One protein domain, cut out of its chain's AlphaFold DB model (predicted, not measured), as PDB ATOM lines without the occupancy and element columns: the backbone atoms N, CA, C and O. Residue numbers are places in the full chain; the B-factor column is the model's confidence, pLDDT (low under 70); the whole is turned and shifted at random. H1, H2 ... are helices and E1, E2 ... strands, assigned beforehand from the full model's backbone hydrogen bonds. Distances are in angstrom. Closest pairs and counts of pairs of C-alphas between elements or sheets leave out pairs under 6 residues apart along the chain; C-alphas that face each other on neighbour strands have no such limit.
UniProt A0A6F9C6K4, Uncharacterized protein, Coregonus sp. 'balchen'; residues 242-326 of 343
ATOM      1  N   VAL A 242     152.441 125.170 120.567       91.75
ATOM      2  CA  VAL A 242     153.754 125.766 120.309       91.75
ATOM      3  C   VAL A 242     154.840 124.912 120.959       91.75
ATOM      4  O   VAL A 242     154.665 124.423 122.075       91.75
ATOM      5  N   GLU A 243     155.959 124.741 120.259       91.25
ATOM      6  CA  GLU A 243     157.161 124.125 120.821       91.25
ATOM      7  C   GLU A 243     157.952 125.156 121.627       91.25
ATOM      8  O   GLU A 243     158.246 126.255 121.148       91.25
ATOM      9  N   VAL A 244     158.307 124.795 122.857       90.56
ATOM     10  CA  VAL A 244     158.982 125.668 123.812       90.56
ATOM     11  C   VAL A 244     160.303 125.060 124.253       90.56
ATOM     12  O   VAL A 244     160.409 123.872 124.546       90.56
ATOM     13  N   THR A 245     161.311 125.918 124.358       87.69
ATOM     14  CA  THR A 245     162.643 125.586 124.869       87.69
ATOM     15  C   THR A 245     162.847 126.210 126.249       87.69
ATOM     16  O   THR A 245     163.032 127.422 126.394       87.69
ATOM     17  N   THR A 246     162.793 125.374 127.286       75.06
ATOM     18  CA  THR A 246     162.987 125.773 128.688       75.06
ATOM     19  C   THR A 246     164.440 125.517 129.114       75.06
ATOM     20  O   THR A 246     164.882 124.368 129.080       75.06
ATOM     21  N   GLY A 247     165.180 126.549 129.541       64.62
ATOM     22  CA  GLY A 247     166.549 126.412 130.078       64.62
ATOM     23  C   GLY A 247     167.695 126.379 129.047       64.62
ATOM     24  O   GLY A 247     167.503 126.657 127.862       64.62
ATOM     25  N   SER A 248     168.919 126.091 129.517       53.38
ATOM     26  CA  SER A 248     170.151 126.112 128.712       53.38
ATOM     27  C   SER A 248     170.358 124.825 127.898       53.38
ATOM     28  O   SER A 248     170.585 123.755 128.455       53.38
ATOM     29  N   GLN A 249     170.324 124.974 126.576       49.97
ATOM     30  CA  GLN A 249     170.869 124.137 125.490       49.97
ATOM     31  C   GLN A 249     170.624 122.613 125.403       49.97
ATOM     32  O   GLN A 249     170.855 122.101 124.317       49.97
ATOM     33  N   ASN A 250     170.106 121.886 126.400       50.47
ATOM     34  CA  ASN A 250     170.011 120.409 126.305       50.47
ATOM     35  C   ASN A 250     168.667 119.773 126.707       50.47
ATOM     36  O   ASN A 250     168.572 118.548 126.750       50.47
ATOM     37  N   ASN A 251     167.616 120.556 126.962       63.75
ATOM     38  CA  ASN A 251     166.288 119.988 127.206       63.75
ATOM     39  C   ASN A 251     165.525 119.806 125.890       63.75
ATOM     40  O   ASN A 251     165.516 120.702 125.043       63.75
ATOM     41  N   HIS A 252     164.872 118.652 125.732       71.50
ATOM     42  CA  HIS A 252     163.975 118.417 124.605       71.50
ATOM     43  C   HIS A 252     162.870 119.486 124.579       71.50
ATOM     44  O   HIS A 252     162.340 119.823 125.644       71.50
ATOM     45  N   PRO A 253     162.521 120.026 123.394       84.00
ATOM     46  CA  PRO A 253     161.407 120.952 123.268       84.00
ATOM     47  C   PRO A 253     160.131 120.337 123.844       84.00
ATOM     48  O   PRO A 253     159.830 119.170 123.593       84.00
ATOM     49  N   ILE A 254     159.383 121.127 124.611       88.12
ATOM     50  CA  ILE A 254     158.069 120.732 125.120       88.12
ATOM     51  C   ILE A 254     156.988 121.331 124.224       88.12
ATOM     52  O   ILE A 254     157.078 122.494 123.835       88.12
ATOM     53  N   SER A 255     155.956 120.555 123.900       88.81
ATOM     54  CA  SER A 255     154.769 121.071 123.216       88.81
ATOM     55  C   SER A 255     153.732 121.475 124.257       88.81
ATOM     56  O   SER A 255     153.408 120.688 125.147       88.81
ATOM     57  N   ARG A 256     153.217 122.704 124.175       90.81
ATOM     58  CA  ARG A 256     152.107 123.169 125.023       90.81
ATOM     59  C   ARG A 256     151.211 124.151 124.285       90.81
ATOM     60  O   ARG A 256     151.550 124.622 123.199       90.81
ATOM     61  N   ARG A 257     150.062 124.477 124.879       92.19
ATOM     62  CA  ARG A 257     149.122 125.443 124.302       92.19
ATOM     63  C   ARG A 257     149.795 126.801 124.128       92.19
ATOM     64  O   ARG A 257     150.454 127.313 125.031       92.19
ATOM     65  N   ARG A 258     149.581 127.416 122.969       94.38
ATOM     66  CA  ARG A 258     150.069 128.757 122.665       94.38
ATOM     67  C   ARG A 258     149.356 129.781 123.540       94.38
ATOM     68  O   ARG A 258     148.123 129.854 123.564       94.38
ATOM     69  N   THR A 259     150.142 130.609 124.211       96.12
ATOM     70  CA  THR A 259     149.643 131.707 125.037       96.12
ATOM     71  C   THR A 259     149.263 132.925 124.192       96.12
ATOM     72  O   THR A 259     149.513 133.000 122.985       96.12
ATOM     73  N   VAL A 260     148.597 133.884 124.823       96.75
ATOM     74  CA  VAL A 260     148.172 135.149 124.224       96.75
ATOM     75  C   VAL A 260     148.985 136.279 124.846       96.75
ATOM     76  O   VAL A 260     149.132 136.348 126.067       96.75
ATOM     77  N   GLY A 261     149.539 137.151 124.002       97.56
ATOM     78  CA  GLY A 261     150.197 138.380 124.442       97.56
ATOM     79  C   GLY A 261     149.190 139.457 124.846       97.56
ATOM     80  O   GLY A 261     148.032 139.427 124.432       97.56
ATOM     81  N   ILE A 262     149.640 140.430 125.630       97.56
ATOM     82  CA  ILE A 262     148.827 141.542 126.115       97.56
ATOM     83  C   ILE A 262     149.471 142.892 125.821       97.56
ATOM     84  O   ILE A 262     150.695 143.026 125.734       97.56
ATOM     85  N   MET A 263     148.611 143.900 125.737       96.69
ATOM     86  CA  MET A 263     148.970 145.307 125.786       96.69
ATOM     87  C   MET A 263     147.982 145.995 126.730       96.69
ATOM     88  O   MET A 263     146.779 145.949 126.477       96.69
ATOM     89  N   ASP A 264     148.477 146.592 127.812       93.06
ATOM     90  CA  ASP A 264     147.649 147.237 128.836       93.06
ATOM     91  C   ASP A 264     148.060 148.699 129.017       93.06
ATOM     92  O   ASP A 264     149.212 148.994 129.335       93.06
ATOM     93  N   MET A 265     147.121 149.617 128.784       93.31
ATOM     94  CA  MET A 265     147.321 151.056 128.937       93.31
ATOM     95  C   MET A 265     146.576 151.547 130.176       93.31
ATOM     96  O   MET A 265     145.390 151.883 130.130       93.31
ATOM     97  N   GLY A 266     147.306 151.647 131.282       88.06
ATOM     98  CA  GLY A 266     146.810 152.215 132.525       88.06
ATOM     99  C   GLY A 266     146.751 153.746 132.511       88.06
ATOM    100  O   GLY A 266     146.976 154.428 131.510       88.06
ATOM    101  N   GLY A 267     146.478 154.327 133.684       88.06
ATOM    102  CA  GLY A 267     146.435 155.784 133.840       88.06
ATOM    103  C   GLY A 267     147.810 156.447 133.698       88.06
ATOM    104  O   GLY A 267     147.911 157.524 133.117       88.06
ATOM    105  N   ALA A 268     148.863 155.806 134.214       91.69
ATOM    106  CA  ALA A 268     150.210 156.380 134.262       91.69
ATOM    107  C   ALA A 268     151.283 155.600 133.484       91.69
ATOM    108  O   ALA A 268     152.299 156.193 133.128       91.69
ATOM    109  N   SER A 269     151.065 154.329 133.145       93.88
ATOM    110  CA  SER A 269     151.987 153.539 132.318       93.88
ATOM    111  C   SER A 269     151.262 152.730 131.248       93.88
ATOM    112  O   SER A 269     150.047 152.556 131.315       93.88
ATOM    113  N   LEU A 270     152.038 152.268 130.270       95.12
ATOM    114  CA  LEU A 270     151.655 151.283 129.265       95.12
ATOM    115  C   LEU A 270     152.581 150.068 129.396       95.12
ATOM    116  O   LEU A 270     153.791 150.242 129.563       95.12
ATOM    117  N   GLN A 271     152.037 148.864 129.275       96.69
ATOM    118  CA  GLN A 271     152.767 147.606 129.354       96.69
ATOM    119  C   GLN A 271     152.482 146.746 128.122       96.69
ATOM    120  O   GLN A 271     151.366 146.727 127.607       96.69
ATOM    121  N   ILE A 272     153.496 146.016 127.658       97.62
ATOM    122  CA  ILE A 272     153.374 144.994 126.611       97.62
ATOM    123  C   ILE A 272     154.040 143.731 127.138       97.62
ATOM    124  O   ILE A 272     155.182 143.807 127.598       97.62
ATOM    125  N   ALA A 273     153.349 142.593 127.065       98.31
ATOM    126  CA  ALA A 273     153.892 141.315 127.513       98.31
ATOM    127  C   ALA A 273     153.483 140.145 126.611       98.31
ATOM    128  O   ALA A 273     152.313 140.017 126.252       98.31
ATOM    129  N   TYR A 274     154.425 139.274 126.252       97.69
ATOM    130  CA  TYR A 274     154.153 138.062 125.471       97.69
ATOM    131  C   TYR A 274     155.211 136.981 125.712       97.69
ATOM    132  O   TYR A 274     156.353 137.273 126.062       97.69
ATOM    133  N   GLU A 275     154.831 135.718 125.523       96.69
ATOM    134  CA  GLU A 275     155.746 134.585 125.671       96.69
ATOM    135  C   GLU A 275     156.792 134.547 124.552       96.69
ATOM    136  O   GLU A 275     156.486 134.782 123.382       96.69
ATOM    137  N   VAL A 276     158.022 134.191 124.918       94.88
ATOM    138  CA  VAL A 276     159.135 133.939 124.003       94.88
ATOM    139  C   VAL A 276     159.470 132.441 124.054       94.88
ATOM    140  O   VAL A 276     160.251 132.022 124.912       94.88
ATOM    141  N   PRO A 277     158.866 131.616 123.175       90.56
ATOM    142  CA  PRO A 277     158.930 130.154 123.283       90.56
ATOM    143  C   PRO A 277     160.293 129.573 122.871       90.56
ATOM    144  O   PRO A 277     160.751 128.566 123.416       90.56
ATOM    145  N   SER A 278     160.968 130.212 121.919       86.94
ATOM    146  CA  SER A 278     162.256 129.759 121.388       86.94
ATOM    147  C   SER A 278     163.437 130.346 122.164       86.94
ATOM    148  O   SER A 278     163.316 131.364 122.855       86.94
ATOM    149  N   ALA A 279     164.602 129.713 122.028       80.88
ATOM    150  CA  ALA A 279     165.851 130.241 122.550       80.88
ATOM    151  C   ALA A 279     166.168 131.592 121.890       80.88
ATOM    152  O   ALA A 279     166.037 131.755 120.676       80.88
ATOM    153  N   VAL A 280     166.580 132.568 122.699       80.25
ATOM    154  CA  VAL A 280     166.968 133.895 122.213       80.25
ATOM    155  C   VAL A 280     168.473 133.906 121.983       80.25
ATOM    156  O   VAL A 280     169.246 133.654 122.905       80.25
ATOM    157  N   HIS A 281     168.888 134.206 120.754       82.00
ATOM    158  CA  HIS A 281     170.289 134.418 120.408       82.00
ATOM    159  C   HIS A 281     170.595 135.915 120.425       82.00
ATOM    160  O   HIS A 281     170.021 136.676 119.647       82.00
ATOM    161  N   PHE A 282     171.503 136.335 121.302       85.06
ATOM    162  CA  PHE A 282     171.985 137.713 121.362       85.06
ATOM    163  C   PHE A 282     173.280 137.846 120.557       85.06
ATOM    164  O   PHE A 282     174.144 136.974 120.622       85.06
ATOM    165  N   SER A 283     173.422 138.924 119.781       85.94
ATOM    166  CA  SER A 283     174.603 139.130 118.929       85.94
ATOM    167  C   SER A 283     175.806 139.694 119.692       85.94
ATOM    168  O   SER A 283     176.918 139.673 119.173       85.94
ATOM    169  N   SER A 284     175.599 140.207 120.910       89.62
ATOM    170  CA  SER A 284     176.650 140.743 121.783       89.62
ATOM    171  C   SER A 284     176.270 140.616 123.270       89.62
ATOM    172  O   SER A 284     175.075 140.566 123.579       89.62
ATOM    173  N   PRO A 285     177.250 140.625 124.196       87.62
ATOM    174  CA  PRO A 285     176.986 140.602 125.639       87.62
ATOM    175  C   PRO A 285     176.145 141.791 126.140       87.62
ATOM    176  O   PRO A 285     175.283 141.625 126.995       87.62
ATOM    177  N   GLU A 286     176.335 142.983 125.569       88.00
ATOM    178  CA  GLU A 286     175.579 144.196 125.932       88.00
ATOM    179  C   GLU A 286     174.087 144.074 125.569       88.00
ATOM    180  O   GLU A 286     173.195 144.466 126.331       88.00
ATOM    181  N   GLN A 287     173.800 143.479 124.405       86.25
ATOM    182  CA  GLN A 287     172.432 143.157 123.995       86.25
ATOM    183  C   GLN A 287     171.819 142.058 124.860       86.25
ATOM    184  O   GLN A 287     170.614 142.089 125.104       86.25
ATOM    185  N   GLU A 288     172.620 141.099 125.321       86.69
ATOM    186  CA  GLU A 288     172.161 140.047 126.223       86.69
ATOM    187  C   GLU A 288     171.750 140.611 127.585       86.69
ATOM    188  O   GLU A 288     170.671 140.283 128.070       86.69
ATOM    189  N   GLU A 289     172.551 141.494 128.182       86.12
ATOM    190  CA  GLU A 289     172.216 142.139 129.457       86.12
ATOM    191  C   GLU A 289     170.934 142.977 129.340       86.12
ATOM    192  O   GLU A 289     169.981 142.806 130.111       86.12
ATOM    193  N   SER A 290     170.857 143.805 128.295       84.44
ATOM    194  CA  SER A 290     169.675 144.620 128.001       84.44
ATOM    195  C   SER A 290     168.441 143.752 127.731       84.44
ATOM    196  O   SER A 290     167.356 144.027 128.245       84.44
ATOM    197  N   GLY A 291     168.594 142.671 126.966       85.06
ATOM    198  CA  GLY A 291     167.520 141.738 126.636       85.06
ATOM    199  C   GLY A 291     167.025 140.950 127.846       85.06
ATOM    200  O   GLY A 291     165.817 140.860 128.064       85.06
ATOM    201  N   LYS A 292     167.935 140.444 128.686       85.06
ATOM    202  CA  LYS A 292     167.603 139.745 129.938       85.06
ATOM    203  C   LYS A 292     166.819 140.633 130.898       85.06
ATOM    204  O   LYS A 292     165.890 140.154 131.545       85.06
ATOM    205  N   SER A 293     167.110 141.935 130.942       88.69
ATOM    206  CA  SER A 293     166.336 142.875 131.763       88.69
ATOM    207  C   SER A 293     164.845 142.921 131.376       88.69
ATOM    208  O   SER A 293     163.987 143.061 132.252       88.69
ATOM    209  N   LEU A 294     164.519 142.687 130.099       92.06
ATOM    210  CA  LEU A 294     163.156 142.672 129.553       92.06
ATOM    211  C   LEU A 294     162.490 141.289 129.603       92.06
ATOM    212  O   LEU A 294     161.293 141.180 129.364       92.06
ATOM    213  N   LEU A 295     163.231 140.226 129.920       93.50
ATOM    214  CA  LEU A 295     162.698 138.865 130.001       93.50
ATOM    215  C   LEU A 295     162.417 138.484 131.455       93.50
ATOM    216  O   LEU A 295     163.270 138.633 132.329       93.50
ATOM    217  N   ALA A 296     161.214 138.003 131.733       94.50
ATOM    218  CA  ALA A 296     160.864 137.359 132.990       94.50
ATOM    219  C   ALA A 296     160.834 135.844 132.779       94.50
ATOM    220  O   ALA A 296     160.118 135.364 131.902       94.50
ATOM    221  N   GLU A 297     161.592 135.105 133.585       93.12
ATOM    222  CA  GLU A 297     161.535 133.645 133.637       93.12
ATOM    223  C   GLU A 297     160.972 133.223 134.993       93.12
ATOM    224  O   GLU A 297     161.449 133.674 136.034       93.12
ATOM    225  N   PHE A 298     159.919 132.409 134.983       94.31
ATOM    226  CA  PHE A 298     159.248 131.951 136.198       94.31
ATOM    227  C   PHE A 298     158.569 130.598 135.973       94.31
ATOM    228  O   PHE A 298     158.219 130.247 134.845       94.31
ATOM    229  N   ASN A 299     158.373 129.853 137.062       94.62
ATOM    230  CA  ASN A 299     157.611 128.609 137.077       94.62
ATOM    231  C   ASN A 299     156.276 128.842 137.800       94.62
ATOM    232  O   ASN A 299     156.276 129.301 138.938       94.62
ATOM    233  N   LEU A 300     155.150 128.560 137.136       95.44
ATOM    234  CA  LEU A 300     153.818 128.622 137.758       95.44
ATOM    235  C   LEU A 300     153.460 127.344 138.532       95.44
ATOM    236  O   LEU A 300     152.509 127.353 139.309       95.44
ATOM    237  N   GLY A 301     154.178 126.244 138.292       92.38
ATOM    238  CA  GLY A 301     153.962 124.971 138.967       92.38
ATOM    239  C   GLY A 301     154.434 124.989 140.420       92.38
ATOM    240  O   GLY A 301     155.207 125.848 140.838       92.38
ATOM    241  N   CYS A 302     153.981 124.004 141.194       88.25
ATOM    242  CA  CYS A 302     154.408 123.825 142.583       88.25
ATOM    243  C   CYS A 302     155.752 123.093 142.728       88.25
ATOM    244  O   CYS A 302     156.326 123.107 143.813       88.25
ATOM    245  N   ASP A 303     156.234 122.440 141.667       86.38
ATOM    246  CA  ASP A 303     157.484 121.682 141.655       86.38
ATOM    247  C   ASP A 303     158.526 122.383 140.773       86.38
ATOM    248  O   ASP A 303     158.294 122.615 139.583       86.38
ATOM    249  N   SER A 304     159.674 122.719 141.368       83.75
ATOM    250  CA  SER A 304     160.782 123.408 140.704       83.75
ATOM    251  C   SER A 304     161.435 122.581 139.602       83.75
ATOM    252  O   SER A 304     161.971 123.163 138.662       83.75
ATOM    253  N   GLU A 305     161.364 121.252 139.691       82.44
ATOM    254  CA  GLU A 305     161.976 120.338 138.723       82.44
ATOM    255  C   GLU A 305     161.105 120.147 137.471       82.44
ATOM    256  O   GLU A 305     161.590 119.752 136.409       82.44
ATOM    257  N   HIS A 306     159.806 120.460 137.559       83.50
ATOM    258  CA  HIS A 306     158.880 120.335 136.438       83.50
ATOM    259  C   HIS A 306     158.896 121.581 135.546       83.50
ATOM    260  O   HIS A 306     158.552 122.688 135.961       83.50
ATOM    261  N   THR A 307     159.212 121.388 134.263       87.56
ATOM    262  CA  THR A 307     159.383 122.483 133.293       87.56
ATOM    263  C   THR A 307     158.113 122.870 132.535       87.56
ATOM    264  O   THR A 307     158.085 123.891 131.850       87.56
ATOM    265  N   GLN A 308     157.031 122.095 132.665       87.62
ATOM    266  CA  GLN A 308     155.802 122.277 131.880       87.62
ATOM    267  C   GLN A 308     155.152 123.657 132.087       87.62
ATOM    268  O   GLN A 308     154.550 124.223 131.172       87.62
ATOM    269  N   HIS A 309     155.339 124.221 133.282       92.62
ATOM    270  CA  HIS A 309     154.856 125.537 133.694       92.62
ATOM    271  C   HIS A 309     155.962 126.597 133.786       92.62
ATOM    272  O   HIS A 309     155.751 127.652 134.385       92.62
ATOM    273  N   VAL A 310     157.128 126.348 133.182       93.50
ATOM    274  CA  VAL A 310     158.204 127.341 133.063       93.50
ATOM    275  C   VAL A 310     157.943 128.218 131.847       93.50
ATOM    276  O   VAL A 310     157.892 127.729 130.716       93.50
ATOM    277  N   TYR A 311     157.785 129.520 132.062       94.50
ATOM    278  CA  TYR A 311     157.518 130.495 131.008       94.50
ATOM    279  C   TYR A 311     158.626 131.534 130.947       94.50
ATOM    280  O   TYR A 311     159.120 132.000 131.972       94.50
ATOM    281  N   ARG A 312     158.980 131.916 129.717       95.12
ATOM    282  CA  ARG A 312     159.805 133.083 129.420       95.12
ATOM    283  C   ARG A 312     158.908 134.127 128.780       95.12
ATOM    284  O   ARG A 312     158.378 133.900 127.695       95.12
ATOM    285  N   VAL A 313     158.736 135.262 129.438       96.62
ATOM    286  CA  VAL A 313     157.841 136.332 128.992       96.62
ATOM    287  C   VAL A 313     158.663 137.587 128.750       96.62
ATOM    288  O   VAL A 313     159.320 138.092 129.658       96.62
ATOM    289  N   TYR A 314     158.630 138.096 127.522       96.81
ATOM    290  CA  TYR A 314     159.094 139.445 127.235       96.81
ATOM    291  C   TYR A 314     158.109 140.433 127.835       96.81
ATOM    292  O   TYR A 314     156.910 140.317 127.587       96.81
ATOM    293  N   VAL A 315     158.615 141.409 128.582       97.06
ATOM    294  CA  VAL A 315     157.824 142.495 129.143       97.06
ATOM    295  C   VAL A 315     158.565 143.810 128.987       97.06
ATOM    296  O   VAL A 315     159.722 143.947 129.381       97.06
ATOM    297  N   THR A 316     157.860 144.812 128.478       95.31
ATOM    298  CA  THR A 316     158.326 146.198 128.479       95.31
ATOM    299  C   THR A 316     157.270 147.116 129.076       95.31
ATOM    300  O   THR A 316     156.066 146.869 128.964       95.31
ATOM    301  N   THR A 317     157.729 148.174 129.742       94.06
ATOM    302  CA  THR A 317     156.890 149.151 130.437       94.06
ATOM    303  C   THR A 317     157.309 150.562 130.054       94.06
ATOM    304  O   THR A 317     158.479 150.922 130.124       94.06
ATOM    305  N   PHE A 318     156.329 151.401 129.750       95.00
ATOM    306  CA  PHE A 318     156.516 152.805 129.414       95.00
ATOM    307  C   PHE A 318     155.854 153.670 130.492       95.00
ATOM    308  O   PHE A 318     154.656 153.960 130.443       95.00
ATOM    309  N   LEU A 319     156.625 154.056 131.513       92.81
ATOM    310  CA  LEU A 319     156.150 154.964 132.561       92.81
ATOM    311  C   LEU A 319     155.956 156.376 131.984       92.81
ATOM    312  O   LEU A 319     156.796 156.866 131.236       92.81
ATOM    313  N   GLY A 320     154.834 157.026 132.296       91.06
ATOM    314  CA  GLY A 320     154.457 158.323 131.720       91.06
ATOM    315  C   GLY A 320     153.781 158.241 130.342       91.06
ATOM    316  O   GLY A 320     153.531 159.277 129.723       91.06
ATOM    317  N   PHE A 321     153.483 157.030 129.858       93.88
ATOM    318  CA  PHE A 321     152.767 156.776 128.599       93.88
ATOM    319  C   PHE A 321     151.373 156.164 128.809       93.88
ATOM    320  O   PHE A 321     150.717 155.779 127.846       93.88
ATOM    321  N   GLY A 322     150.900 156.096 130.058       92.81
ATOM    322  CA  GLY A 322     149.490 155.821 130.337       92.81
ATOM    323  C   GLY A 322     148.589 156.982 129.907       92.81
ATOM    324  O   GLY A 322     149.063 158.106 129.733       92.81
ATOM    325  N   GLY A 323     147.287 156.735 129.764       92.69
ATOM    326  CA  GLY A 323     146.351 157.684 129.149       92.69
ATOM    327  C   GLY A 323     146.320 159.074 129.806       92.69
ATOM    328  O   GLY A 323     146.362 160.086 129.106       92.69
ATOM    329  N   ASN A 324     146.322 159.145 131.144       90.75
ATOM    330  CA  ASN A 324     146.286 160.426 131.863       90.75
ATOM    331  C   ASN A 324     147.618 161.175 131.742       90.75
ATOM    332  O   ASN A 324     147.630 162.378 131.506       90.75
ATOM    333  N   MET A 325     148.742 160.459 131.858       92.12
ATOM    334  CA  MET A 325     150.077 161.057 131.733       92.12
ATOM    335  C   MET A 325     150.370 161.517 130.304       92.12
ATOM    336  O   MET A 325     150.962 162.574 130.106       92.12
ATOM    337  N   ALA A 326     149.923 160.758 129.301       94.31
ATOM    338  CA  ALA A 326     150.012 161.154 127.903       94.31
ATOM    339  C   ALA A 326     149.223 162.445 127.651       94.31
ATOM    340  O   ALA A 326     149.738 163.365 127.014       94.31
TER     341      ALA A 326
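This is residues 242 to 326 of the 343 residues of an uncharacterized protein of Coregonus sp. 'balchen' (UniProt A0A6F9C6K4). A long, twisted sheet of four strands, E3, E4, E6 and E5 in that order, makes the body, with helix H1 beside it at the sheet's level, leading straight into E5. The small hairpin E1 and E2 lies toward one end of the long axis, and the short H2 lies at the other. The 85 printed residues run E1, E2, E3, E4, H1, E5, E6, H2; both sheets are antiparallel and the class is mixed, helices and strands. The whole is loose, with a radius of gyration of the C-alphas of 15.2 A and spans of 46 by 31 by 21 A.

Find C-alpha 310 at (158.204, 127.341, 133.063); from there E6, residues 310 to 319, runs 27.7 A. E4 is residues 269 to 275, 20.4 A; E3 is 262 to 265, and E5 is 295 to 299, 13.5 A. H1, residues 285 to 294, spans 14.5 A. E1, residues 242 to 244, begins at (153.754, 125.766, 120.309); E2 is 254 to 257, and H2, 323 to 326, ends at (150.012, 161.154, 127.903).

Look between E4 and E6, at 160 degrees, for N 314 and O 274, 2.8 A apart. The hairpin E3 and E4 has N 262 and O 273 at 2.8 A; the hairpin E5 and E6 has N 296 and O 313 at 2.8 A. E4, H1 and E5 form a split strand-helix-strand unit, two strands running the same way with E6 between them; its crossover is right-handed. H1's height over the sheet is 2.4 A, and the closest C-alphas of H1 and E6, Leu 294 and Val 315, are 5.4 A apart. In H1, 5 of 6 O i to N i+4 pairs are within hydrogen-bond range; H2 is too short for one. H2 only grazes the sheet; its closest C-alpha to E3 is Gly 323, 6.7 A from that of Met 265. In the hairpin E1 and E2, N 242 and O 256 are 2.8 A apart; E1 and E6 are apart.

The C-alphas farthest apart, of Asn 250 and Asn 324, are 46.9 A apart. The printed part has no cut and no long link. Look for pLDDT under 70 at residues 247 to 251.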